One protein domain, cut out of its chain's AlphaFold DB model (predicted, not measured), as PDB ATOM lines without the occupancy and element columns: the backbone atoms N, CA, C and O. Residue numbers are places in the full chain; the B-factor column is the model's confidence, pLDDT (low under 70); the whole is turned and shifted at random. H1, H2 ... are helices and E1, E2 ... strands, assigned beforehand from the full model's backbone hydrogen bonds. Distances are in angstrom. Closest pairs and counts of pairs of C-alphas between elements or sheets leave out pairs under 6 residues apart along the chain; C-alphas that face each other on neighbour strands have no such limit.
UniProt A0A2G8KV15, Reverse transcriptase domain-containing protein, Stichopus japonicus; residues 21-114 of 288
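AT A GLANCE: This is residues 21 to 114 of the 288 residues of the protein "Reverse transcriptase domain-containing protein" of Stichopus japonicus (UniProt A0A2G8KV15). An elongated, loose domain has a helical hairpin, H2 and H3, at one end, with the short H1 packed beside H3, and a small three-stranded sheet farther along the long axis. Residues 38 to 61, a long stretch with no named element, loop out to the opposite end and come back to H2. The 94 printed residues hold three named helices and three named strands in the order H1 E1 H2 H3 E2 E3; the class is mixed, helices and strands, with under half of the residues in named elements. The sheet runs E1 E2 E3, mixed; the radius of gyration of the C-alphas is 16.0 A and the spans are 48 by 27 by 18 A.

HOW THE PARTS SIT: H1, residues 21 to 25, touches H3, residues 77 to 87; their closest C-alphas, of Leu 23 and Trp 82, are 6.6 A apart. E1, residues 34 to 37, is the parallel neighbour of E2, residues 90 to 96, with N 35 and O 91 within hydrogen-bond range at 2.8 A. H2, residues 62 to 71, touches H3 in a hairpin at a shallow tilt of 18 degrees, opposite ways; their closest C-alphas, of Pro 62 and Leu 87, are 5.9 A apart. E1, H2, H3 and E2 form a strand-helix-strand unit, two parallel neighbour strands with helices between, its crossover right-handed. E2 and E3, residues 104 to 106, form an antiparallel hairpin, with N 92 and O 104 at 2.8 A. No named helix is on the sheet. In H1, H2 and H3 every O i to N i+4 pair is within hydrogen-bond range.

IN THESE COORDINATES: H1 begins at C-alpha 21, (2.346, -0.554, 46.099). H2 is 14.1 A long, H3 15.7 A and E2 19.9 A. E3 ends at C-alpha 106, (0.045, 22.262, 35.873).

THE WHOLE: The C-alphas farthest apart, of Ser 45 and Asp 77, are 48.7 A apart. The printed part has no cut, and the link from E1 to H2 is long, with 24 residues. Residues 111 to 113 have pLDDT under 70.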
ATOM      1  N   ASN A  21       3.702  -0.983  45.756       94.62
ATOM      2  CA  ASN A  21       2.346  -0.554  46.099       94.62
ATOM      3  C   ASN A  21       1.791   0.438  45.075       94.62
ATOM      4  O   ASN A  21       0.629   0.335  44.682       94.62
ATOM      5  N   SER A  22       2.618   1.378  44.614       94.44
ATOM      6  CA  SER A  22       2.242   2.335  43.577       94.44
ATOM      7  C   SER A  22       1.867   1.630  42.269       94.44
ATOM      8  O   SER A  22       0.784   1.863  41.734       94.44
ATOM      9  N   LEU A  23       2.708   0.708  41.796       92.88
ATOM     10  CA  LEU A  23       2.466  -0.046  40.564       92.88
ATOM     11  C   LEU A  23       1.253  -0.979  40.682       92.88
ATOM     12  O   LEU A  23       0.432  -1.030  39.771       92.88
ATOM     13  N   PHE A  24       1.101  -1.682  41.809       95.31
ATOM     14  CA  PHE A  24      -0.013  -2.608  42.032       95.31
ATOM     15  C   PHE A  24      -1.364  -1.887  42.134       95.31
ATOM     16  O   PHE A  24      -2.372  -2.341  41.591       95.31
ATOM     17  N   SER A  25      -1.395  -0.742  42.818       96.00
ATOM     18  CA  SER A  25      -2.614   0.065  42.936       96.00
ATOM     19  C   SER A  25      -2.964   0.808  41.645       96.00
ATOM     20  O   SER A  25      -4.140   1.120  41.428       96.00
ATOM     21  N   GLY A  26      -1.973   1.057  40.781       95.88
ATOM     22  CA  GLY A  26      -2.099   1.962  39.644       95.88
ATOM     23  C   GLY A  26      -2.143   3.430  40.077       95.88
ATOM     24  O   GLY A  26      -2.749   4.248  39.400       95.88
ATOM     25  N   GLN A  27      -1.579   3.777  41.237       95.19
ATOM     26  CA  GLN A  27      -1.615   5.137  41.777       95.19
ATOM     27  C   GLN A  27      -0.204   5.655  42.021       95.19
ATOM     28  O   GLN A  27       0.589   5.043  42.741       95.19
ATOM     29  N   PHE A  28       0.117   6.802  41.430       91.88
ATOM     30  CA  PHE A  28       1.375   7.485  41.683       91.88
ATOM     31  C   PHE A  28       1.286   8.272  43.000       91.88
ATOM     32  O   PHE A  28       0.295   8.976  43.199       91.88
ATOM     33  N   PRO A  29       2.290   8.212  43.895       91.38
ATOM     34  CA  PRO A  29       2.195   8.870  45.194       91.38
ATOM     35  C   PRO A  29       2.093  10.394  45.065       91.38
ATOM     36  O   PRO A  29       2.964  11.033  44.469       91.38
ATOM     37  N   ASP A  30       1.076  10.990  45.691       89.12
ATOM     38  CA  ASP A  30       0.830  12.440  45.630       89.12
ATOM     39  C   ASP A  30       1.989  13.262  46.210       89.12
ATOM     40  O   ASP A  30       2.331  14.320  45.685       89.12
ATOM     41  N   ALA A  31       2.691  12.723  47.215       88.19
ATOM     42  CA  ALA A  31       3.889  13.339  47.790       88.19
ATOM     43  C   ALA A  31       5.014  13.589  46.759       88.19
ATOM     44  O   ALA A  31       5.898  14.408  47.001       88.19
ATOM     45  N   TYR A  32       4.985  12.909  45.606       86.06
ATOM     46  CA  TYR A  32       5.950  13.071  44.514       86.06
ATOM     47  C   TYR A  32       5.378  13.828  43.299       86.06
ATOM     48  O   TYR A  32       6.030  13.918  42.249       86.06
ATOM     49  N   LYS A  33       4.161  14.380  43.404       87.44
ATOM     50  CA  LYS A  33       3.519  15.147  42.321       87.44
ATOM     51  C   LYS A  33       3.944  16.611  42.264       87.44
ATOM     52  O   LYS A  33       3.769  17.233  41.218       87.44
ATOM     53  N   VAL A  34       4.606  17.115  43.306       87.12
ATOM     54  CA  VAL A  34       5.172  18.469  43.335       87.12
ATOM     55  C   VAL A  34       6.579  18.473  42.729       87.12
ATOM     56  O   VAL A  34       7.527  17.926  43.294       87.12
ATOM     57  N   ALA A  35       6.731  19.097  41.563       84.31
ATOM     58  CA  ALA A  35       8.013  19.262  40.889       84.31
ATOM     59  C   ALA A  35       8.702  20.566  41.321       84.31
ATOM     60  O   ALA A  35       8.131  21.651  41.226       84.31
ATOM     61  N   ARG A  36       9.969  20.476  41.741       86.50
ATOM     62  CA  ARG A  36      10.814  21.652  41.997       86.50
ATOM     63  C   ARG A  36      11.642  21.961  40.760       86.50
ATOM     64  O   ARG A  36      12.600  21.251  40.459       86.50
ATOM     65  N   VAL A  37      11.281  23.025  40.064       85.56
ATOM     66  CA  VAL A  37      11.944  23.454  38.836       85.56
ATOM     67  C   VAL A  37      13.023  24.468  39.156       85.56
ATOM     68  O   VAL A  37      12.785  25.466  39.829       85.56
ATOM     69  N   LYS A  38      14.229  24.205  38.658       87.56
ATOM     70  CA  LYS A  38      15.346  25.144  38.721       87.56
ATOM     71  C   LYS A  38      15.592  25.667  37.312       87.56
ATOM     72  O   LYS A  38      15.971  24.869  36.449       87.56
ATOM     73  N   PRO A  39      15.382  26.967  37.051       87.50
ATOM     74  CA  PRO A  39      15.739  27.561  35.774       87.50
ATOM     75  C   PRO A  39      17.234  27.349  35.518       87.50
ATOM     76  O   PRO A  39      18.080  27.744  36.317       87.50
ATOM     77  N   LEU A  40      17.564  26.678  34.415       86.75
ATOM     78  CA  LEU A  40      18.948  26.413  34.031       86.75
ATOM     79  C   LEU A  40      19.306  27.262  32.822       86.75
ATOM     80  O   LEU A  40      18.723  27.083  31.751       86.75
ATOM     81  N   ILE A  41      20.287  28.149  32.971       88.62
ATOM     82  CA  ILE A  41      20.811  28.919  31.846       88.62
ATOM     83  C   ILE A  41      21.542  27.989  30.864       88.62
ATOM     84  O   ILE A  41      22.258  27.063  31.258       88.62
ATOM     85  N   LYS A  42      21.348  28.196  29.558       87.88
ATOM     86  CA  LYS A  42      21.939  27.359  28.499       87.88
ATOM     87  C   LYS A  42      23.467  27.410  28.519       87.88
ATOM     88  O   LYS A  42      24.103  26.385  28.274       87.88
ATOM     89  N   LYS A  43      24.041  28.585  28.797       87.88
ATOM     90  CA  LYS A  43      25.480  28.837  28.954       87.88
ATOM     91  C   LYS A  43      25.677  29.951  29.979       87.88
ATOM     92  O   LYS A  43      24.943  30.929  29.942       87.88
ATOM     93  N   LEU A  44      26.693  29.828  30.829       85.56
ATOM     94  CA  LEU A  44      26.980  30.802  31.894       85.56
ATOM     95  C   LEU A  44      27.341  32.205  31.377       85.56
ATOM     96  O   LEU A  44      27.239  33.166  32.120       85.56
ATOM     97  N   SER A  45      27.773  32.321  30.121       90.56
ATOM     98  CA  SER A  45      28.127  33.599  29.492       90.56
ATOM     99  C   SER A  45      26.931  34.363  28.915       90.56
ATOM    100  O   SER A  45      27.133  35.408  28.305       90.56
ATOM    101  N   LEU A  46      25.725  33.793  28.969       90.50
ATOM    102  CA  LEU A  46      24.519  34.414  28.428       90.50
ATOM    103  C   LEU A  46      23.860  35.310  29.479       90.50
ATOM    104  O   LEU A  46      24.020  35.086  30.675       90.50
ATOM    105  N   ASP A  47      23.108  36.299  29.007       90.06
ATOM    106  CA  ASP A  47      22.339  37.206  29.856       90.06
ATOM    107  C   ASP A  47      21.237  36.442  30.611       90.06
ATOM    108  O   ASP A  47      20.479  35.678  30.001       90.06
ATOM    109  N   CYS A  48      21.164  36.636  31.930       87.81
ATOM    110  CA  CYS A  48      20.173  36.012  32.802       87.81
ATOM    111  C   CYS A  48      18.804  36.702  32.763       87.81
ATOM    112  O   CYS A  48      17.832  36.087  33.204       87.81
ATOM    113  N   GLU A  49      18.711  37.918  32.216       89.81
ATOM    114  CA  GLU A  49      17.448  38.654  32.069       89.81
ATOM    115  C   GLU A  49      16.669  38.237  30.810       89.81
ATOM    116  O   GLU A  49      15.442  38.334  30.757       89.81
ATOM    117  N   ASP A  50      17.352  37.700  29.793       90.31
ATOM    118  CA  ASP A  50      16.688  37.166  28.604       90.31
ATOM    119  C   ASP A  50      16.198  35.730  28.845       90.31
ATOM    120  O   ASP A  50      16.955  34.754  28.843       90.31
ATOM    121  N   MET A  51      14.878  35.585  28.973       85.56
ATOM    122  CA  MET A  51      14.204  34.300  29.179       85.56
ATOM    123  C   MET A  51      14.515  33.260  28.087       85.56
ATOM    124  O   MET A  51      14.486  32.055  28.352       85.56
ATOM    125  N   LYS A  52      14.883  33.679  26.866       86.50
ATOM    126  CA  LYS A  52      15.277  32.759  25.783       86.50
ATOM    127  C   LYS A  52      16.582  32.023  26.085       86.50
ATOM    128  O   LYS A  52      16.840  30.975  25.477       86.50
ATOM    129  N   ASN A  53      17.391  32.519  27.022       90.38
ATOM    130  CA  ASN A  53      18.660  31.909  27.413       90.38
ATOM    131  C   ASN A  53      18.503  30.743  28.390       90.38
ATOM    132  O   ASN A  53      19.459  29.989  28.572       90.38
ATOM    133  N   TYR A  54      17.317  30.519  28.953       88.56
ATOM    134  CA  TYR A  54      17.055  29.370  29.816       88.56
ATOM    135  C   TYR A  54      16.683  28.125  29.011       88.56
ATOM    136  O   TYR A  54      16.224  28.182  27.864       88.56
ATOM    137  N   ARG A  55      16.940  26.955  29.598       82.62
ATOM    138  CA  ARG A  55      16.533  25.667  29.037       82.62
ATOM    139  C   ARG A  55      15.008  25.542  29.125       82.62
ATOM    140  O   ARG A  55      14.471  25.694  30.220       82.62
ATOM    141  N   PRO A  56      14.321  25.273  28.001       77.69
ATOM    142  CA  PRO A  56      12.878  25.089  28.008       77.69
ATOM    143  C   PRO A  56      12.493  23.799  28.743       77.69
ATOM    144  O   PRO A  56      13.298  22.872  28.860       77.69
ATOM    145  N   ILE A  57      11.247  23.748  29.205       74.94
ATOM    146  CA  ILE A  57      10.628  22.564  29.807       74.94
ATOM    147  C   ILE A  57       9.611  22.015  28.807       74.94
ATOM    148  O   ILE A  57       8.900  22.775  28.149       74.94
ATOM    149  N   SER A  58       9.573  20.693  28.657       72.69
ATOM    150  CA  SER A  58       8.645  20.030  27.745       72.69
ATOM    151  C   SER A  58       7.212  20.161  28.259       72.69
ATOM    152  O   SER A  58       6.857  19.518  29.244       72.69
ATOM    153  N   ASN A  59       6.383  20.928  27.550       76.50
ATOM    154  CA  ASN A  59       4.958  21.119  27.842       76.50
ATOM    155  C   ASN A  59       4.085  20.092  27.100       76.50
ATOM    156  O   ASN A  59       3.277  20.440  26.239       76.50
ATOM    157  N   LEU A  60       4.274  18.804  27.398       83.12
ATOM    158  CA  LEU A  60       3.454  17.734  26.819       83.12
ATOM    159  C   LEU A  60       2.029  17.767  27.379       83.12
ATOM    160  O   LEU A  60       1.833  18.034  28.560       83.12
ATOM    161  N   ARG A  61       1.023  17.468  26.553       87.38
ATOM    162  CA  ARG A  61      -0.383  17.415  26.988       87.38
ATOM    163  C   ARG A  61      -0.689  16.033  27.589       87.38
ATOM    164  O   ARG A  61      -0.644  15.060  26.832       87.38
ATOM    165  N   PRO A  62      -1.052  15.928  28.885       88.88
ATOM    166  CA  PRO A  62      -1.347  14.650  29.535       88.88
ATOM    167  C   PRO A  62      -2.387  13.812  28.795       88.88
ATOM    168  O   PRO A  62      -2.159  12.636  28.537       88.88
ATOM    169  N   SER A  63      -3.488  14.431  28.365       90.00
ATOM    170  CA  SER A  63      -4.575  13.734  27.669       90.00
ATOM    171  C   SER A  63      -4.137  13.099  26.347       90.00
ATOM    172  O   SER A  63      -4.525  11.973  26.049       90.00
ATOM    173  N   VAL A  64      -3.290  13.786  25.576       91.38
ATOM    174  CA  VAL A  64      -2.738  13.265  24.315       91.38
ATOM    175  C   VAL A  64      -1.794  12.094  24.583       91.38
ATOM    176  O   VAL A  64      -1.827  11.096  23.865       91.38
ATOM    177  N   LEU A  65      -0.965  12.199  25.625       91.44
ATOM    178  CA  LEU A  65      -0.060  11.127  26.021       91.44
ATOM    179  C   LEU A  65      -0.831   9.887  26.491       91.44
ATOM    180  O   LEU A  65      -0.543   8.796  26.020       91.44
ATOM    181  N   ILE A  66      -1.828  10.048  27.361       93.44
ATOM    182  CA  ILE A  66      -2.664   8.946  27.864       93.44
ATOM    183  C   ILE A  66      -3.380   8.243  26.705       93.44
ATOM    184  O   ILE A  66      -3.341   7.016  26.619       93.44
ATOM    185  N   ALA A  67      -3.973   9.009  25.780       94.19
ATOM    186  CA  ALA A  67      -4.592   8.451  24.581       94.19
ATOM    187  C   ALA A  67      -3.582   7.638  23.757       94.19
ATOM    188  O   ALA A  67      -3.868   6.504  23.394       94.19
ATOM    189  N   ARG A  68      -2.358   8.149  23.551       94.00
ATOM    190  CA  ARG A  68      -1.287   7.403  22.865       94.00
ATOM    191  C   ARG A  68      -0.886   6.124  23.577       94.00
ATOM    192  O   ARG A  68      -0.752   5.099  22.917       94.00
ATOM    193  N   LEU A  69      -0.663   6.180  24.888       94.94
ATOM    194  CA  LEU A  69      -0.279   5.011  25.684       94.94
ATOM    195  C   LEU A  69      -1.319   3.897  25.519       94.94
ATOM    196  O   LEU A  69      -0.949   2.748  25.305       94.94
ATOM    197  N   LYS A  70      -2.605   4.256  25.517       96.69
ATOM    198  CA  LYS A  70      -3.703   3.314  25.307       96.69
ATOM    199  C   LYS A  70      -3.821   2.827  23.859       96.69
ATOM    200  O   LYS A  70      -3.929   1.632  23.630       96.69
ATOM    201  N   GLU A  71      -3.854   3.737  22.892       95.94
ATOM    202  CA  GLU A  71      -4.233   3.432  21.503       95.94
ATOM    203  C   GLU A  71      -3.070   2.910  20.657       95.94
ATOM    204  O   GLU A  71      -3.274   2.060  19.799       95.94
ATOM    205  N   ARG A  72      -1.854   3.427  20.873       95.50
ATOM    206  CA  ARG A  72      -0.664   3.048  20.095       95.50
ATOM    207  C   ARG A  72       0.149   1.952  20.769       95.50
ATOM    208  O   ARG A  72       0.716   1.115  20.078       95.50
ATOM    209  N   TYR A  73       0.262   2.010  22.093       96.19
ATOM    210  CA  TYR A  73       1.116   1.102  22.865       96.19
ATOM    211  C   TYR A  73       0.329   0.032  23.621       96.19
ATOM    212  O   TYR A  73       0.941  -0.784  24.303       96.19
ATOM    213  N   GLU A  74      -1.004   0.051  23.516       96.81
ATOM    214  CA  GLU A  74      -1.903  -0.924  24.143       96.81
ATOM    215  C   GLU A  74      -1.700  -1.052  25.665       96.81
ATOM    216  O   GLU A  74      -2.014  -2.072  26.282       96.81
ATOM    217  N   ILE A  75      -1.198   0.012  26.305       95.69
ATOM    218  CA  ILE A  75      -1.036   0.073  27.755       95.69
ATOM    219  C   ILE A  75      -2.423   0.219  28.372       95.69
ATOM    220  O   ILE A  75      -3.157   1.171  28.099       95.69
ATOM    221  N   THR A  76      -2.774  -0.740  29.219       95.75
ATOM    222  CA  THR A  76      -4.111  -0.902  29.794       95.75
ATOM    223  C   THR A  76      -4.040  -1.163  31.301       95.75
ATOM    224  O   THR A  76      -2.953  -1.224  31.891       95.75
ATOM    225  N   ASP A  77      -5.210  -1.250  31.935       95.75
ATOM    226  CA  ASP A  77      -5.391  -1.575  33.352       95.75
ATOM    227  C   ASP A  77      -4.516  -0.727  34.292       95.75
ATOM    228  O   ASP A  77      -4.375   0.486  34.122       95.75
ATOM    229  N   LYS A  78      -3.901  -1.367  35.293       96.19
ATOM    230  CA  LYS A  78      -3.115  -0.711  36.341       96.19
ATOM    231  C   LYS A  78      -1.933   0.088  35.822       96.19
ATOM    232  O   LYS A  78      -1.581   1.094  36.428       96.19
ATOM    233  N   ALA A  79      -1.342  -0.324  34.704       94.56
ATOM    234  CA  ALA A  79      -0.268   0.439  34.091       94.56
ATOM    235  C   ALA A  79      -0.790   1.771  33.533       94.56
ATOM    236  O   ALA A  79      -0.173   2.812  33.759       94.56
ATOM    237  N   LEU A  80      -1.947   1.761  32.859       95.44
ATOM    238  CA  LEU A  80      -2.568   2.987  32.358       95.44
ATOM    239  C   LEU A  80      -3.066   3.870  33.509       95.44
ATOM    240  O   LEU A  80      -2.774   5.065  33.501       95.44
ATOM    241  N   ASP A  81      -3.728   3.287  34.517       96.19
ATOM    242  CA  ASP A  81      -4.154   3.991  35.738       96.19
ATOM    243  C   ASP A  81      -2.969   4.720  36.387       96.19
ATOM    244  O   ASP A  81      -3.074   5.887  36.771       96.19
ATOM    245  N   TRP A  82      -1.809   4.055  36.445       95.06
ATOM    246  CA  TRP A  82      -0.596   4.633  37.006       95.06
ATOM    247  C   TRP A  82      -0.119   5.849  36.214       95.06
ATOM    248  O   TRP A  82       0.211   6.867  36.818       95.06
ATOM    249  N   PHE A  83      -0.113   5.784  34.878       92.19
ATOM    250  CA  PHE A  83       0.253   6.930  34.039       92.19
ATOM    251  C   PHE A  83      -0.742   8.083  34.163       92.19
ATOM    252  O   PHE A  83      -0.316   9.235  34.230       92.19
ATOM    253  N   VAL A  84      -2.043   7.788  34.230       93.00
ATOM    254  CA  VAL A  84      -3.084   8.794  34.490       93.00
ATOM    255  C   VAL A  84      -2.797   9.486  35.823       93.00
ATOM    256  O   VAL A  84      -2.591  10.697  35.857       93.00
ATOM    257  N   SER A  85      -2.640   8.709  36.898       93.44
ATOM    258  CA  SER A  85      -2.325   9.232  38.230       93.44
ATOM    259  C   SER A  85      -1.005  10.011  38.254       93.44
ATOM    260  O   SER A  85      -0.920  11.052  38.897       93.44
ATOM    261  N   TYR A  86       0.023   9.558  37.531       89.25
ATOM    262  CA  TYR A  86       1.326  10.223  37.445       89.25
ATOM    263  C   TYR A  86       1.259  11.609  36.790       89.25
ATOM    264  O   TYR A  86       2.034  12.492  37.169       89.25
ATOM    265  N   LEU A  87       0.373  11.795  35.808       87.88
ATOM    266  CA  LEU A  87       0.273  13.014  35.002       87.88
ATOM    267  C   LEU A  87      -0.779  14.008  35.515       87.88
ATOM    268  O   LEU A  87      -0.682  15.192  35.202       87.88
ATOM    269  N   GLU A  88      -1.767  13.551  36.281       89.00
ATOM    270  CA  GLU A  88      -2.826  14.394  36.840       89.00
ATOM    271  C   GLU A  88      -2.426  15.077  38.152       89.00
ATOM    272  O   GLU A  88      -1.588  14.584  38.909       89.00
ATOM    273  N   ASN A  89      -3.080  16.210  38.439       87.94
ATOM    274  CA  ASN A  89      -2.947  16.975  39.686       87.94
ATOM    275  C   ASN A  89      -1.490  17.263  40.073       87.94
ATOM    276  O   ASN A  89      -1.095  17.165  41.235       87.94
ATOM    277  N   ARG A  90      -0.671  17.575  39.067       87.06
ATOM    278  CA  ARG A  90       0.728  17.915  39.277       87.06
ATOM    279  C   ARG A  90       0.869  19.380  39.607       87.06
ATOM    280  O   ARG A  90       0.270  20.228  38.954       87.06
ATOM    281  N   GLU A  91       1.748  19.662  40.550       88.94
ATOM    282  CA  GLU A  91       2.113  21.024  40.893       88.94
ATOM    283  C   GLU A  91       3.579  21.276  40.565       88.94
ATOM    284  O   GLU A  91       4.416  20.367  40.588       88.94
ATOM    285  N   GLN A  92       3.906  22.525  40.272       88.38
ATOM    286  CA  GLN A  92       5.262  22.966  40.018       88.38
ATOM    287  C   GLN A  92       5.573  24.213  40.839       88.38
ATOM    288  O   GLN A  92       4.811  25.173  40.834       88.38
ATOM    289  N   ALA A  93       6.730  24.211  41.495       89.69
ATOM    290  CA  ALA A  93       7.285  25.376  42.172       89.69
ATOM    291  C   ALA A  93       8.666  25.699  41.594       89.69
ATOM    292  O   ALA A  93       9.484  24.802  41.360       89.69
ATOM    293  N   VAL A  94       8.939  26.980  41.365       89.38
ATOM    294  CA  VAL A  94      10.219  27.463  40.843       89.38
ATOM    295  C   VAL A  94      11.141  27.783  42.012       89.38
ATOM    296  O   VAL A  94      10.787  28.539  42.912       89.38
ATOM    297  N   ALA A  95      12.335  27.199  42.002       89.31
ATOM    298  CA  ALA A  95      13.379  27.456  42.980       89.31
ATOM    299  C   ALA A  95      14.494  28.298  42.351       89.31
ATOM    300  O   ALA A  95      15.140  27.856  41.396       89.31
ATOM    301  N   VAL A  96      14.747  29.475  42.924       86.62
ATOM    302  CA  VAL A  96      15.864  30.360  42.562       86.62
ATOM    303  C   VAL A  96      16.692  30.588  43.817       86.62
ATOM    304  O   VAL A  96      16.200  31.125  44.804       86.62
ATOM    305  N   GLU A  97      17.944  30.132  43.790       85.00
ATOM    306  CA  GLU A  97      18.837  30.135  44.954       85.00
ATOM    307  C   GLU A  97      18.191  29.484  46.193       85.00
ATOM    308  O   GLU A  97      17.992  28.266  46.223       85.00
ATOM    309  N   THR A  98      17.882  30.289  47.214       87.94
ATOM    310  CA  THR A  98      17.243  29.870  48.470       87.94
ATOM    311  C   THR A  98      15.734  30.114  48.482       87.94
ATOM    312  O   THR A  98      15.044  29.574  49.346       87.94
ATOM    313  N   ALA A  99      15.211  30.873  47.518       91.00
ATOM    314  CA  ALA A  99      13.794  31.166  47.393       91.00
ATOM    315  C   ALA A  99      13.059  30.048  46.638       91.00
ATOM    316  O   ALA A  99      13.577  29.450  45.688       91.00
ATOM    317  N   LEU A 100      11.825  29.780  47.059       92.25
ATOM    318  CA  LEU A 100      10.896  28.861  46.413       92.25
ATOM    319  C   LEU A 100       9.581  29.608  46.197       92.25
ATOM    320  O   LEU A 100       9.081  30.233  47.131       92.25
ATOM    321  N   SER A 101       9.049  29.568  44.978       93.69
ATOM    322  CA  SER A 101       7.721  30.108  44.691       93.69
ATOM    323  C   SER A 101       6.629  29.254  45.329       93.69
ATOM    324  O   SER A 101       6.855  28.091  45.673       93.69
ATOM    325  N   ASP A 102       5.413  29.789  45.365       92.50
ATOM    326  CA  ASP A 102       4.229  28.963  45.572       92.50
ATOM    327  C   ASP A 102       4.129  27.886  44.481       92.50
ATOM    328  O   ASP A 102       4.616  28.059  43.353       92.50
ATOM    329  N   ALA A 103       3.528  26.755  44.846       90.12
ATOM    330  CA  ALA A 103       3.275  25.663  43.924       90.12
ATOM    331  C   ALA A 103       2.050  25.995  43.062       90.12
ATOM    332  O   ALA A 103       1.015  26.429  43.567       90.12
ATOM    333  N   LEU A 104       2.177  25.804  41.751       90.62
ATOM    334  CA  LEU A 104       1.116  26.046  40.780       90.62
ATOM    335  C   LEU A 104       0.693  24.737  40.134       90.62
ATOM    336  O   LEU A 104       1.541  23.954  39.706       90.62
ATOM    337  N   LEU A 105      -0.618  24.530  40.028       89.38
ATOM    338  CA  LEU A 105      -1.186  23.393  39.317       89.38
ATOM    339  C   LEU A 105      -0.846  23.482  37.824       89.38
ATOM    340  O   LEU A 105      -1.047  24.518  37.189       89.38
ATOM    341  N   MET A 106      -0.358  22.379  37.268       83.50
ATOM    342  CA  MET A 106       0.045  22.262  35.873       83.50
ATOM    343  C   MET A 106      -1.027  21.535  35.060       83.50
ATOM    344  O   MET A 106      -1.420  20.415  35.384       83.50
ATOM    345  N   ASP A 107      -1.462  22.149  33.961       79.25
ATOM    346  CA  ASP A 107      -2.367  21.549  32.969       79.25
ATOM    347  C   ASP A 107      -1.612  20.832  31.831       79.25
ATOM    348  O   ASP A 107      -2.190  20.099  31.021       79.25
ATOM    349  N   CYS A 108      -0.304  21.060  31.756       79.06
ATOM    350  CA  CYS A 108       0.599  20.473  30.790       79.06
ATOM    351  C   CYS A 108       2.014  20.361  31.352       79.06
ATOM    352  O   CYS A 108       2.395  21.026  32.308       79.06
ATOM    353  N   GLY A 109       2.811  19.524  30.706       72.38
ATOM    354  CA  GLY A 109       4.224  19.382  30.980       72.38
ATOM    355  C   GLY A 109       4.595  18.158  31.789       72.38
ATOM    356  O   GLY A 109       3.794  17.548  32.494       72.38
ATOM    357  N   MET A 110       5.855  17.780  31.619       73.19
ATOM    358  CA  MET A 110       6.474  16.688  32.356       73.19
ATOM    359  C   MET A 110       7.364  17.260  33.456       73.19
ATOM    360  O   MET A 110       7.997  18.298  33.245       73.19
ATOM    361  N   PRO A 111       7.506  16.570  34.599       66.50
ATOM    362  CA  PRO A 111       8.443  16.992  35.630       66.50
ATOM    363  C   PRO A 111       9.858  17.074  35.062       66.50
ATOM    364  O   PRO A 111      10.397  16.082  34.550       66.50
ATOM    365  N   GLN A 112      10.463  18.256  35.163       64.56
ATOM    366  CA  GLN A 112      11.850  18.460  34.772       64.56
ATOM    367  C   GLN A 112      12.753  17.540  35.605       64.56
ATOM    368  O   GLN A 112      12.650  17.494  36.829       64.56
ATOM    369  N   GLY A 113      13.637  16.795  34.938       64.81
ATOM    370  CA  GLY A 113      14.531  15.840  35.599       64.81
ATOM    371  C   GLY A 113      13.891  14.491  35.939       64.81
ATOM    372  O   GLY A 113      14.538  13.671  36.586       64.81
ATOM    373  N   SER A 114      12.654  14.226  35.496       75.69
ATOM    374  CA  SER A 114      12.095  12.872  35.577       75.69
ATOM    375  C   SER A 114      12.907  11.893  34.727       75.69
ATOM    376  O   SER A 114      13.187  12.147  33.555       75.69
TER     377      SER A 114